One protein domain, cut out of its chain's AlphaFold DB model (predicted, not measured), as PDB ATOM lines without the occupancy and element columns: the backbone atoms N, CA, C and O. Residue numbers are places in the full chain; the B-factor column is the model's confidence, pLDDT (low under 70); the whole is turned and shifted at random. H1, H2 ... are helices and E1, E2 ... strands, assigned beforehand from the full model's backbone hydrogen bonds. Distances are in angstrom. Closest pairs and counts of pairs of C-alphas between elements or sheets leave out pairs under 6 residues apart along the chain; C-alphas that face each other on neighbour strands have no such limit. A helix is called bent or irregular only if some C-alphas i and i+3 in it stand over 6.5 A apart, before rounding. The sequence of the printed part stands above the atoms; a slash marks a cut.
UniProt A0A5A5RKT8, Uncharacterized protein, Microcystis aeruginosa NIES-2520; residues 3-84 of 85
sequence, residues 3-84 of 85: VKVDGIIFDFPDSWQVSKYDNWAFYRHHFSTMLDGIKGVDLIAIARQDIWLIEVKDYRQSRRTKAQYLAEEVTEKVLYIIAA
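AT A GLANCE: This is residues 3 to 84 of the 85 residues of an uncharacterized protein of Microcystis aeruginosa NIES-2520 (UniProt A0A5A5RKT8). A small sheet of three strands, E3, E4 and E5, is only grazed by the longest helix, H2, while a separate hairpin, E1 and E2, has its strand E1 near E3. The short helix H1 is off the sheet and apart from H2, and a loop of residues 59 to 69 sticks out from the body. The 82 printed residues hold two named helices and five named strands, in the order E1, E2, E3, H1, E4, E5, H2, and the class is mixed, helices and strands. The larger sheet has the order E3, E4, E5, and both sheets are antiparallel. The whole is only just compact, close to loose, with a radius of gyration of the C-alphas of 13.6 A, and spans 37 by 33 by 21 A.

IN THESE COORDINATES: In the larger sheet, E3 is residues 17 to 20, 10.6 A long, E4 is residues 43 to 47, 12.9 A, and E5 is residues 50 to 54, 12.4 A. C-alpha 43, where E4 begins, is at (112.305, 129.470, 125.133). H2 is residues 70 to 83, 19.8 A, and ends with C-alpha 83 at (112.150, 117.404, 137.584). E1 is residues 3 to 5, 6.5 A, beginning with C-alpha 3 at (110.837, 136.276, 119.317), and E2 is residues 8 to 11, 10.0 A. H1 is residues 25 to 31, 9.1 A; it is neither bent nor irregular, but only just: C-alphas 28 and 31 are 6.3 A apart.

HOW THE PARTS SIT: E4 is the inner strand, antiparallel to E3 at 173 degrees, with N 19 and O 44 within hydrogen-bond range at 2.9 A. E4 and E5 form a hairpin, antiparallel at 161 degrees, with N 45 and O 52 at 3.0 A and N 52 and O 45 at 2.8 A. H2 is on this sheet but only grazes it, with its residues 74 to 81; the closest C-alphas of E5 and H2 are those of Leu 53 and Val 78, 7.0 A apart. E1 and E3 are near each other, with 5 pairs of C-alphas within 10 A. E1 and E4 are apart, but only just, at 8.4 A. E1 and E2 form a hairpin, antiparallel at 154 degrees, with N 5 and O 8 at 2.8 A. H1 is not on the larger sheet. Every O i to N i+4 pair is within hydrogen-bond range in H1, and 9 of 10 are in H2.

THE WHOLE: The C-alphas of Ser 15 and Ala 67 are the two farthest apart, at 38.0 A. Without residues 59 to 69, which stand free, the body spans 35 by 25 by 20 A. The printed part has no cut. The links from H1 to E4 and from E5 to H2 are long, with 11 and 15 residues. Mean pLDDT of the printed part is 80.6; it is under 70 in residues 25 to 39, residue 62 and residues 80 to 84.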
ATOM      1  N   VAL A   3     110.247 136.239 117.975       93.50
ATOM      2  CA  VAL A   3     110.837 136.276 119.317       93.50
ATOM      3  C   VAL A   3     112.331 136.558 119.203       93.50
ATOM      4  O   VAL A   3     113.046 135.879 118.471       93.50
ATOM      5  N   LYS A   4     112.813 137.577 119.922       93.31
ATOM      6  CA  LYS A   4     114.236 137.942 119.958       93.31
ATOM      7  C   LYS A   4     114.913 137.334 121.184       93.31
ATOM      8  O   LYS A   4     114.529 137.688 122.297       93.31
ATOM      9  N   VAL A   5     115.940 136.509 121.002       91.31
ATOM     10  CA  VAL A   5     116.764 135.907 122.069       91.31
ATOM     11  C   VAL A   5     118.223 136.238 121.791       91.31
ATOM     12  O   VAL A   5     118.686 136.010 120.680       91.31
ATOM     13  N   ASP A   6     118.919 136.838 122.758       86.50
ATOM     14  CA  ASP A   6     120.350 137.174 122.667       86.50
ATOM     15  C   ASP A   6     120.779 137.862 121.358       86.50
ATOM     16  O   ASP A   6     121.842 137.615 120.801       86.50
ATOM     17  N   GLY A   7     119.922 138.738 120.825       87.88
ATOM     18  CA  GLY A   7     120.193 139.452 119.573       87.88
ATOM     19  C   GLY A   7     119.782 138.712 118.295       87.88
ATOM     20  O   GLY A   7     119.702 139.355 117.250       87.88
ATOM     21  N   ILE A   8     119.436 137.425 118.371       90.38
ATOM     22  CA  ILE A   8     118.912 136.617 117.262       90.38
ATOM     23  C   ILE A   8     117.383 136.700 117.235       90.38
ATOM     24  O   ILE A   8     116.727 136.636 118.274       90.38
ATOM     25  N   ILE A   9     116.804 136.848 116.043       94.06
ATOM     26  CA  ILE A   9     115.352 136.821 115.831       94.06
ATOM     27  C   ILE A   9     114.962 135.440 115.311       94.06
ATOM     28  O   ILE A   9     115.511 134.978 114.314       94.06
ATOM     29  N   PHE A  10     113.999 134.817 115.983       94.31
ATOM     30  CA  PHE A  10     113.366 133.573 115.568       94.31
ATOM     31  C   PHE A  10     111.944 133.857 115.095       94.31
ATOM     32  O   PHE A  10     111.178 134.545 115.779       94.31
ATOM     33  N   ASP A  11     111.597 133.312 113.934       96.44
ATOM     34  CA  ASP A  11     110.247 133.332 113.382       96.44
ATOM     35  C   ASP A  11     109.575 131.980 113.650       96.44
ATOM     36  O   ASP A  11     110.039 130.934 113.199       96.44
ATOM     37  N   PHE A  12     108.461 132.012 114.378       95.31
ATOM     38  CA  PHE A  12     107.599 130.859 114.622       95.31
ATOM     39  C   PHE A  12     106.261 131.039 113.900       95.31
ATOM     40  O   PHE A  12     105.803 132.180 113.758       95.31
ATOM     41  N   PRO A  13     105.587 129.954 113.483       96.12
ATOM     42  CA  PRO A  13     104.214 130.040 112.993       96.12
ATOM     43  C   PRO A  13     103.290 130.695 114.029       96.12
ATOM     44  O   PRO A  13     103.449 130.479 115.227       96.12
ATOM     45  N   ASP A  14     102.296 131.465 113.584       93.31
ATOM     46  CA  ASP A  14     101.356 132.145 114.497       93.31
ATOM     47  C   ASP A  14     100.475 131.173 115.296       93.31
ATOM     48  O   ASP A  14      99.912 131.538 116.322       93.31
ATOM     49  N   SER A  15     100.380 129.918 114.852       95.00
ATOM     50  CA  SER A  15      99.686 128.843 115.565       95.00
ATOM     51  C   SER A  15     100.463 128.286 116.761       95.00
ATOM     52  O   SER A  15      99.911 127.491 117.520       95.00
ATOM     53  N   TRP A  16     101.737 128.653 116.922       96.19
ATOM     54  CA  TRP A  16     102.564 128.207 118.038       96.19
ATOM     55  C   TRP A  16     102.388 129.135 119.234       96.19
ATOM     56  O   TRP A  16     102.389 130.358 119.096       96.19
ATOM     57  N   GLN A  17     102.331 128.556 120.429       94.62
ATOM     58  CA  GLN A  17     102.436 129.324 121.666       94.62
ATOM     59  C   GLN A  17     103.899 129.316 122.093       94.62
ATOM     60  O   GLN A  17     104.421 128.259 122.422       94.62
ATOM     61  N   VAL A  18     104.575 130.464 122.063       93.81
ATOM     62  CA  VAL A  18     106.005 130.566 122.399       93.81
ATOM     63  C   VAL A  18     106.199 131.625 123.463       93.81
ATOM     64  O   VAL A  18     105.630 132.712 123.381       93.81
ATOM     65  N   SER A  19     107.024 131.320 124.457       91.31
ATOM     66  CA  SER A  19     107.354 132.248 125.527       91.31
ATOM     67  C   SER A  19     108.801 132.090 125.972       91.31
ATOM     68  O   SER A  19     109.382 131.010 125.866       91.31
ATOM     69  N   LYS A  20     109.374 133.179 126.487       89.81
ATOM     70  CA  LYS A  20     110.691 133.162 127.119       89.81
ATOM     71  C   LYS A  20     110.573 132.619 128.533       89.81
ATOM     72  O   LYS A  20     109.944 133.256 129.377       89.81
ATOM     73  N   TYR A  21     111.131 131.442 128.773       82.25
ATOM     74  CA  TYR A  21     110.886 130.710 130.013       82.25
ATOM     75  C   TYR A  21     111.654 131.284 131.203       82.25
ATOM     76  O   TYR A  21     111.106 131.405 132.296       82.25
ATOM     77  N   ASP A  22     112.873 131.765 130.965       72.88
ATOM     78  CA  ASP A  22     113.667 132.539 131.926       72.88
ATOM     79  C   ASP A  22     112.932 133.781 132.482       72.88
ATOM     80  O   ASP A  22     113.243 134.279 133.568       72.88
ATOM     81  N   ASN A  23     111.919 134.272 131.762       79.19
ATOM     82  CA  ASN A  23     111.113 135.421 132.147       79.19
ATOM     83  C   ASN A  23     109.866 135.071 132.961       79.19
ATOM     84  O   ASN A  23     109.165 135.980 133.421       79.19
ATOM     85  N   TRP A  24     109.557 133.789 133.147       79.31
ATOM     86  CA  TRP A  24     108.366 133.384 133.880       79.31
ATOM     87  C   TRP A  24     108.525 133.685 135.368       79.31
ATOM     88  O   TRP A  24     109.543 133.375 135.984       79.31
ATOM     89  N   ALA A  25     107.487 134.269 135.970       69.88
ATOM     90  CA  ALA A  25     107.465 134.563 137.403       69.88
ATOM     91  C   ALA A  25     107.662 133.289 138.243       69.88
ATOM     92  O   ALA A  25     108.415 133.308 139.209       69.88
ATOM     93  N   PHE A  26     107.064 132.169 137.823       69.25
ATOM     94  CA  PHE A  26     107.280 130.859 138.441       69.25
ATOM     95  C   PHE A  26     108.755 130.437 138.401       69.25
ATOM     96  O   PHE A  26     109.318 130.048 139.425       69.25
ATOM     97  N   TYR A  27     109.406 130.589 137.241       64.25
ATOM     98  CA  TYR A  27     110.826 130.283 137.095       64.25
ATOM     99  C   TYR A  27     111.683 131.145 138.034       64.25
ATOM    100  O   TYR A  27     112.485 130.610 138.792       64.25
ATOM    101  N   ARG A  28     111.468 132.468 138.048       66.31
ATOM    102  CA  ARG A  28     112.284 133.415 138.828       66.31
ATOM    103  C   ARG A  28     112.039 133.403 140.336       66.31
ATOM    104  O   ARG A  28     112.936 133.765 141.089       66.31
ATOM    105  N   HIS A  29     110.823 133.095 140.777       66.69
ATOM    106  CA  HIS A  29     110.434 133.259 142.183       66.69
ATOM    107  C   HIS A  29     110.243 131.949 142.935       66.69
ATOM    108  O   HIS A  29     110.140 131.986 144.156       66.69
ATOM    109  N   HIS A  30     110.127 130.818 142.244       65.38
ATOM    110  CA  HIS A  30     109.976 129.514 142.888       65.38
ATOM    111  C   HIS A  30     111.035 128.537 142.403       65.38
ATOM    112  O   HIS A  30     111.669 127.885 143.222       65.38
ATOM    113  N   PHE A  31     111.262 128.450 141.093       64.56
ATOM    114  CA  PHE A  31     112.097 127.386 140.546       64.56
ATOM    115  C   PHE A  31     113.604 127.641 140.687       64.56
ATOM    116  O   PHE A  31     114.336 126.769 141.152       64.56
ATOM    117  N   SER A  32     114.075 128.850 140.375       60.78
ATOM    118  CA  SER A  32     115.494 129.214 140.498       60.78
ATOM    119  C   SER A  32     116.013 129.214 141.940       60.78
ATOM    120  O   SER A  32     117.212 129.361 142.149       60.78
ATOM    121  N   THR A  33     115.125 129.082 142.929       64.56
ATOM    122  CA  THR A  33     115.453 129.026 144.359       64.56
ATOM    123  C   THR A  33     115.421 127.607 144.940       64.56
ATOM    124  O   THR A  33     115.736 127.448 146.114       64.56
ATOM    125  N   MET A  34     115.030 126.578 144.169       66.69
ATOM    126  CA  MET A  34     114.917 125.196 144.679       66.69
ATOM    127  C   MET A  34     116.263 124.471 144.798       66.69
ATOM    128  O   MET A  34     116.438 123.657 145.700       66.69
ATOM    129  N   LEU A  35     117.210 124.748 143.901       59.44
ATOM    130  CA  LEU A  35     118.611 124.344 144.028       59.44
ATOM    131  C   LEU A  35     119.511 125.455 143.489       59.44
ATOM    132  O   LEU A  35     119.219 126.065 142.455       59.44
ATOM    133  N   ASP A  36     120.644 125.659 144.158       60.50
ATOM    134  CA  ASP A  36     121.679 126.569 143.685       60.50
ATOM    135  C   ASP A  36     122.186 126.130 142.305       60.50
ATOM    136  O   ASP A  36     122.624 124.998 142.102       60.50
ATOM    137  N   GLY A  37     122.129 127.049 141.339       62.94
ATOM    138  CA  GLY A  37     122.654 126.829 139.991       62.94
ATOM    139  C   GLY A  37     121.660 126.275 138.966       62.94
ATOM    140  O   GLY A  37     122.071 126.053 137.823       62.94
ATOM    141  N   ILE A  38     120.375 126.114 139.310       67.12
ATOM    142  CA  ILE A  38     119.329 125.760 138.338       67.12
ATOM    143  C   ILE A  38     119.271 126.796 137.211       67.12
ATOM    144  O   ILE A  38     119.174 128.004 137.444       67.12
ATOM    145  N   LYS A  39     119.287 126.308 135.966       69.62
ATOM    146  CA  LYS A  39     119.123 127.124 134.759       69.62
ATOM    147  C   LYS A  39     118.026 126.546 133.882       69.62
ATOM    148  O   LYS A  39     118.074 125.377 133.517       69.62
ATOM    149  N   GLY A  40     117.065 127.388 133.528       74.56
ATOM    150  CA  GLY A  40     116.052 127.096 132.526       74.56
ATOM    151  C   GLY A  40     116.601 127.218 131.107       74.56
ATOM    152  O   GLY A  40     117.725 127.687 130.885       74.56
ATOM    153  N   VAL A  41     115.783 126.784 130.154       84.50
ATOM    154  CA  VAL A  41     115.966 127.052 128.725       84.50
ATOM    155  C   VAL A  41     115.497 128.463 128.385       84.50
ATOM    156  O   VAL A  41     114.680 129.040 129.105       84.50
ATOM    157  N   ASP A  42     115.986 129.008 127.277       87.81
ATOM    158  CA  ASP A  42     115.642 130.368 126.855       87.81
ATOM    159  C   ASP A  42     114.175 130.479 126.407       87.81
ATOM    160  O   ASP A  42     113.478 131.434 126.759       87.81
ATOM    161  N   LEU A  43     113.675 129.492 125.653       91.44
ATOM    162  CA  LEU A  43     112.305 129.470 125.133       91.44
ATOM    163  C   LEU A  43     111.599 128.143 125.421       91.44
ATOM    164  O   LEU A  43     112.180 127.065 125.295       91.44
ATOM    165  N   ILE A  44     110.300 128.236 125.696       91.25
ATOM    166  CA  ILE A  44     109.366 127.114 125.589       91.25
ATOM    167  C   ILE A  44     108.382 127.413 124.466       91.25
ATOM    168  O   ILE A  44     107.836 128.517 124.392       91.25
ATOM    169  N   ALA A  45     108.148 126.422 123.608       93.81
ATOM    170  CA  ALA A  45     107.120 126.479 122.583       93.81
ATOM    171  C   ALA A  45     106.182 125.271 122.651       93.81
ATOM    172  O   ALA A  45     106.619 124.148 122.878       93.81
ATOM    173  N   ILE A  46     104.895 125.504 122.413       94.56
ATOM    174  CA  ILE A  46     103.872 124.467 122.301       94.56
ATOM    175  C   ILE A  46     103.332 124.493 120.878       94.56
ATOM    176  O   ILE A  46     102.846 125.523 120.397       94.56
ATOM    177  N   ALA A  47     103.407 123.341 120.221       95.00
ATOM    178  CA  ALA A  47     102.909 123.140 118.875       95.00
ATOM    179  C   ALA A  47     102.175 121.802 118.808       95.00
ATOM    180  O   ALA A  47     102.778 120.746 118.968       95.00
ATOM    181  N   ARG A  48     100.864 121.836 118.544       91.31
ATOM    182  CA  ARG A  48     100.004 120.639 118.557       91.31
ATOM    183  C   ARG A  48     100.078 119.912 119.912       91.31
ATOM    184  O   ARG A  48      99.547 120.435 120.882       91.31
ATOM    185  N   GLN A  49     100.685 118.726 119.952       92.19
ATOM    186  CA  GLN A  49     100.849 117.890 121.148       92.19
ATOM    187  C   GLN A  49     102.301 117.880 121.651       92.19
ATOM    188  O   GLN A  49     102.603 117.194 122.623       92.19
ATOM    189  N   ASP A  50     103.182 118.658 121.018       93.25
ATOM    190  CA  ASP A  50     104.605 118.685 121.320       93.25
ATOM    191  C   ASP A  50     104.966 119.924 122.142       93.25
ATOM    192  O   ASP A  50     104.532 121.047 121.847       93.25
ATOM    193  N   ILE A  51     105.814 119.712 123.149       90.81
ATOM    194  CA  ILE A  51     106.480 120.774 123.901       90.81
ATOM    195  C   ILE A  51     107.940 120.810 123.464       90.81
ATOM    196  O   ILE A  51     108.663 119.820 123.560       90.81
ATOM    197  N   TRP A  52     108.377 121.980 123.023       91.19
ATOM    198  CA  TRP A  52     109.746 122.253 122.631       91.19
ATOM    199  C   TRP A  52     110.432 123.052 123.731       91.19
ATOM    200  O   TRP A  52     109.999 124.156 124.070       91.19
ATOM    201  N   LEU A  53     111.519 122.499 124.263       88.88
ATOM    202  CA  LEU A  53     112.438 123.180 125.170       88.88
ATOM    203  C   LEU A  53     113.641 123.633 124.343       88.88
ATOM    204  O   LEU A  53     114.343 122.799 123.771       88.88
ATOM    205  N   ILE A  54     113.843 124.941 124.215       88.88
ATOM    206  CA  ILE A  54     114.770 125.503 123.229       88.88
ATOM    207  C   ILE A  54     115.819 126.352 123.941       88.88
ATOM    208  O   ILE A  54     115.507 127.375 124.551       88.88
ATOM    209  N   GLU A  55     117.076 125.939 123.797       88.38
ATOM    210  CA  GLU A  55     118.257 126.685 124.223       88.38
ATOM    211  C   GLU A  55     118.951 127.301 123.004       88.38
ATOM    212  O   GLU A  55     119.251 126.610 122.028       88.38
ATOM    213  N   VAL A  56     119.250 128.595 123.068       88.12
ATOM    214  CA  VAL A  56     119.905 129.354 122.006       88.12
ATOM    215  C   VAL A  56     121.370 129.602 122.369       88.12
ATOM    216  O   VAL A  56     121.721 130.020 123.475       88.12
ATOM    217  N   LYS A  57     122.273 129.333 121.420       85.00
ATOM    218  CA  LYS A  57     123.713 129.609 121.546       85.00
ATOM    219  C   LYS A  57     124.245 130.192 120.238       85.00
ATOM    220  O   LYS A  57     124.263 129.504 119.220       85.00
ATOM    221  N   ASP A  58     124.699 131.447 120.267       87.00
ATOM    222  CA  ASP A  58     125.352 132.084 119.116       87.00
ATOM    223  C   ASP A  58     126.874 131.892 119.161       87.00
ATOM    224  O   ASP A  58     127.594 132.602 119.866       87.00
ATOM    225  N   TYR A  59     127.382 130.944 118.375       83.50
ATOM    226  CA  TYR A  59     128.821 130.684 118.284       83.50
ATOM    227  C   TYR A  59     129.574 131.606 117.315       83.50
ATOM    228  O   TYR A  59     130.795 131.503 117.211       83.50
ATOM    229  N   ARG A  60     128.887 132.516 116.611       82.50
ATOM    230  CA  ARG A  60     129.537 133.464 115.685       82.50
ATOM    231  C   ARG A  60     130.250 134.587 116.431       82.50
ATOM    232  O   ARG A  60     131.263 135.082 115.954       82.50
ATOM    233  N   GLN A  61     129.712 134.986 117.583       71.38
ATOM    234  CA  GLN A  61     130.265 136.071 118.401       71.38
ATOM    235  C   GLN A  61     131.211 135.567 119.497       71.38
ATOM    236  O   GLN A  61     132.111 136.292 119.909       71.38
ATOM    237  N   SER A  62     131.040 134.315 119.932       68.88
ATOM    238  CA  SER A  62     131.820 133.717 121.016       68.88
ATOM    239  C   SER A  62     132.117 132.250 120.712       68.88
ATOM    240  O   SER A  62     131.207 131.422 120.661       68.88
ATOM    241  N   ARG A  63     133.397 131.892 120.552       75.00
ATOM    242  CA  ARG A  63     133.803 130.480 120.459       75.00
ATOM    243  C   ARG A  63     133.452 129.771 121.769       75.00
ATOM    244  O   ARG A  63     133.651 130.332 122.844       75.00
ATOM    245  N   ARG A  64     132.950 128.532 121.697       77.62
ATOM    246  CA  ARG A  64     132.665 127.733 122.898       77.62
ATOM    247  C   ARG A  64     133.947 127.569 123.723       77.62
ATOM    248  O   ARG A  64     134.926 127.019 123.228       77.62
ATOM    249  N   THR A  65     133.913 128.031 124.969       76.25
ATOM    250  CA  THR A  65     135.006 127.892 125.949       76.25
ATOM    251  C   THR A  65     134.678 126.904 127.067       76.25
ATOM    252  O   THR A  65     135.570 126.495 127.805       76.25
ATOM    253  N   LYS A  66     133.410 126.494 127.198       77.81
ATOM    254  CA  LYS A  66     132.993 125.476 128.168       77.81
ATOM    255  C   LYS A  66     133.557 124.106 127.791       77.81
ATOM    256  O   LYS A  66     133.359 123.658 126.663       77.81
ATOM    257  N   ALA A  67     134.175 123.445 128.769       74.75
ATOM    258  CA  ALA A  67     134.679 122.075 128.654       74.75
ATOM    259  C   ALA A  67     133.557 121.021 128.593       74.75
ATOM    260  O   ALA A  67     133.749 119.957 128.020       74.75
ATOM    261  N   GLN A  68     132.386 121.335 129.157       82.19
ATOM    262  CA  GLN A  68     131.204 120.472 129.146       82.19
ATOM    263  C   GLN A  68     130.698 120.231 127.718       82.19
ATOM    264  O   GLN A  68     130.705 121.157 126.891       82.19
ATOM    265  N   TYR A  69     130.195 119.030 127.434       80.69
ATOM    266  CA  TYR A  69     129.581 118.736 126.142       80.69
ATOM    267  C   TYR A  69     128.237 119.456 125.990       80.69
ATOM    268  O   TYR A  69     127.495 119.648 126.950       80.69
ATOM    269  N   LEU A  70     127.897 119.855 124.761       77.00
ATOM    270  CA  LEU A  70     126.632 120.554 124.495       77.00
ATOM    271  C   LEU A  70     125.417 119.706 124.897       77.00
ATOM    272  O   LEU A  70     124.466 120.235 125.459       77.00
ATOM    273  N   ALA A  71     125.465 118.396 124.642       77.00
ATOM    274  CA  ALA A  71     124.389 117.481 125.008       77.00
ATOM    275  C   ALA A  71     124.171 117.414 126.528       77.00
ATOM    276  O   ALA A  71     123.027 117.392 126.972       77.00
ATOM    277  N   GLU A  72     125.242 117.443 127.324       79.94
ATOM    278  CA  GLU A  72     125.161 117.470 128.792       79.94
ATOM    279  C   GLU A  72     124.556 118.788 129.278       79.94
ATOM    280  O   GLU A  72     123.605 118.773 130.050       79.94
ATOM    281  N   GLU A  73     125.028 119.921 128.747       79.12
ATOM    282  CA  GLU A  73     124.509 121.251 129.094       79.12
ATOM    283  C   GLU A  73     123.008 121.387 128.780       79.12
ATOM    284  O   GLU A  73     122.250 121.960 129.564       79.12
ATOM    285  N   VAL A  74     122.566 120.849 127.639       76.38
ATOM    286  CA  VAL A  74     121.145 120.822 127.265       76.38
ATOM    287  C   VAL A  74     120.366 119.862 128.164       76.38
ATOM    288  O   VAL A  74     119.278 120.210 128.616       76.38
ATOM    289  N   THR A  75     120.915 118.683 128.469       77.31
ATOM    290  CA  THR A  75     120.249 117.689 129.326       77.31
ATOM    291  C   THR A  75     120.046 118.216 130.741       77.31
ATOM    292  O   THR A  75     118.961 118.050 131.281       77.31
ATOM    293  N   GLU A  76     121.031 118.898 131.326       77.31
ATOM    294  CA  GLU A  76     120.901 119.531 132.645       77.31
ATOM    295  C   GLU A  76     119.777 120.572 132.657       77.31
ATOM    296  O   GLU A  76     118.890 120.524 133.508       77.31
ATOM    297  N   LYS A  77     119.753 121.467 131.661       75.75
ATOM    298  CA  LYS A  77     118.701 122.486 131.523       75.75
ATOM    299  C   LYS A  77     117.309 121.876 131.360       75.75
ATOM    300  O   LYS A  77     116.351 122.360 131.958       75.75
ATOM    301  N   VAL A  78     117.192 120.809 130.571       73.94
ATOM    302  CA  VAL A  78     115.930 120.086 130.360       73.94
ATOM    303  C   VAL A  78     115.501 119.339 131.623       73.94
ATOM    304  O   VAL A  78     114.344 119.443 132.027       73.94
ATOM    305  N   LEU A  79     116.423 118.622 132.272       73.75
ATOM    306  CA  LEU A  79     116.163 117.860 133.490       73.75
ATOM    307  C   LEU A  79     115.589 118.760 134.577       73.75
ATOM    308  O   LEU A  79     114.597 118.390 135.197       73.75
ATOM    309  N   TYR A  80     116.162 119.946 134.776       69.94
ATOM    310  CA  TYR A  80     115.655 120.870 135.781       69.94
ATOM    311  C   TYR A  80     114.195 121.256 135.513       69.94
ATOM    312  O   TYR A  80     113.374 121.180 136.420       69.94
ATOM    313  N   ILE A  81     113.816 121.547 134.270       66.75
ATOM    314  CA  ILE A  81     112.436 121.944 133.941       66.75
ATOM    315  C   ILE A  81     111.419 120.830 134.225       66.75
ATOM    316  O   ILE A  81     110.308 121.119 134.663       66.75
ATOM    317  N   ILE A  82     111.781 119.568 133.977       69.56
ATOM    318  CA  ILE A  82     110.858 118.425 134.093       69.56
ATOM    319  C   ILE A  82     110.869 117.826 135.511       69.56
ATOM    320  O   ILE A  82     109.865 117.284 135.964       69.56
ATOM    321  N   ALA A  83     111.993 117.923 136.225       64.00
ATOM    322  CA  ALA A  83     112.150 117.404 137.584       64.00
ATOM    323  C   ALA A  83     111.664 118.375 138.678       64.00
ATOM    324  O   ALA A  83     111.686 118.016 139.857       64.00
ATOM    325  N   ALA A  84     111.230 119.581 138.300       54.97
ATOM    326  CA  ALA A  84     110.587 120.544 139.185       54.97
ATOM    327  C   ALA A  84     109.320 119.937 139.816       54.97
ATOM    328  O   ALA A  84     108.339 119.693 139.112       54.97
TER     329      ALA A  84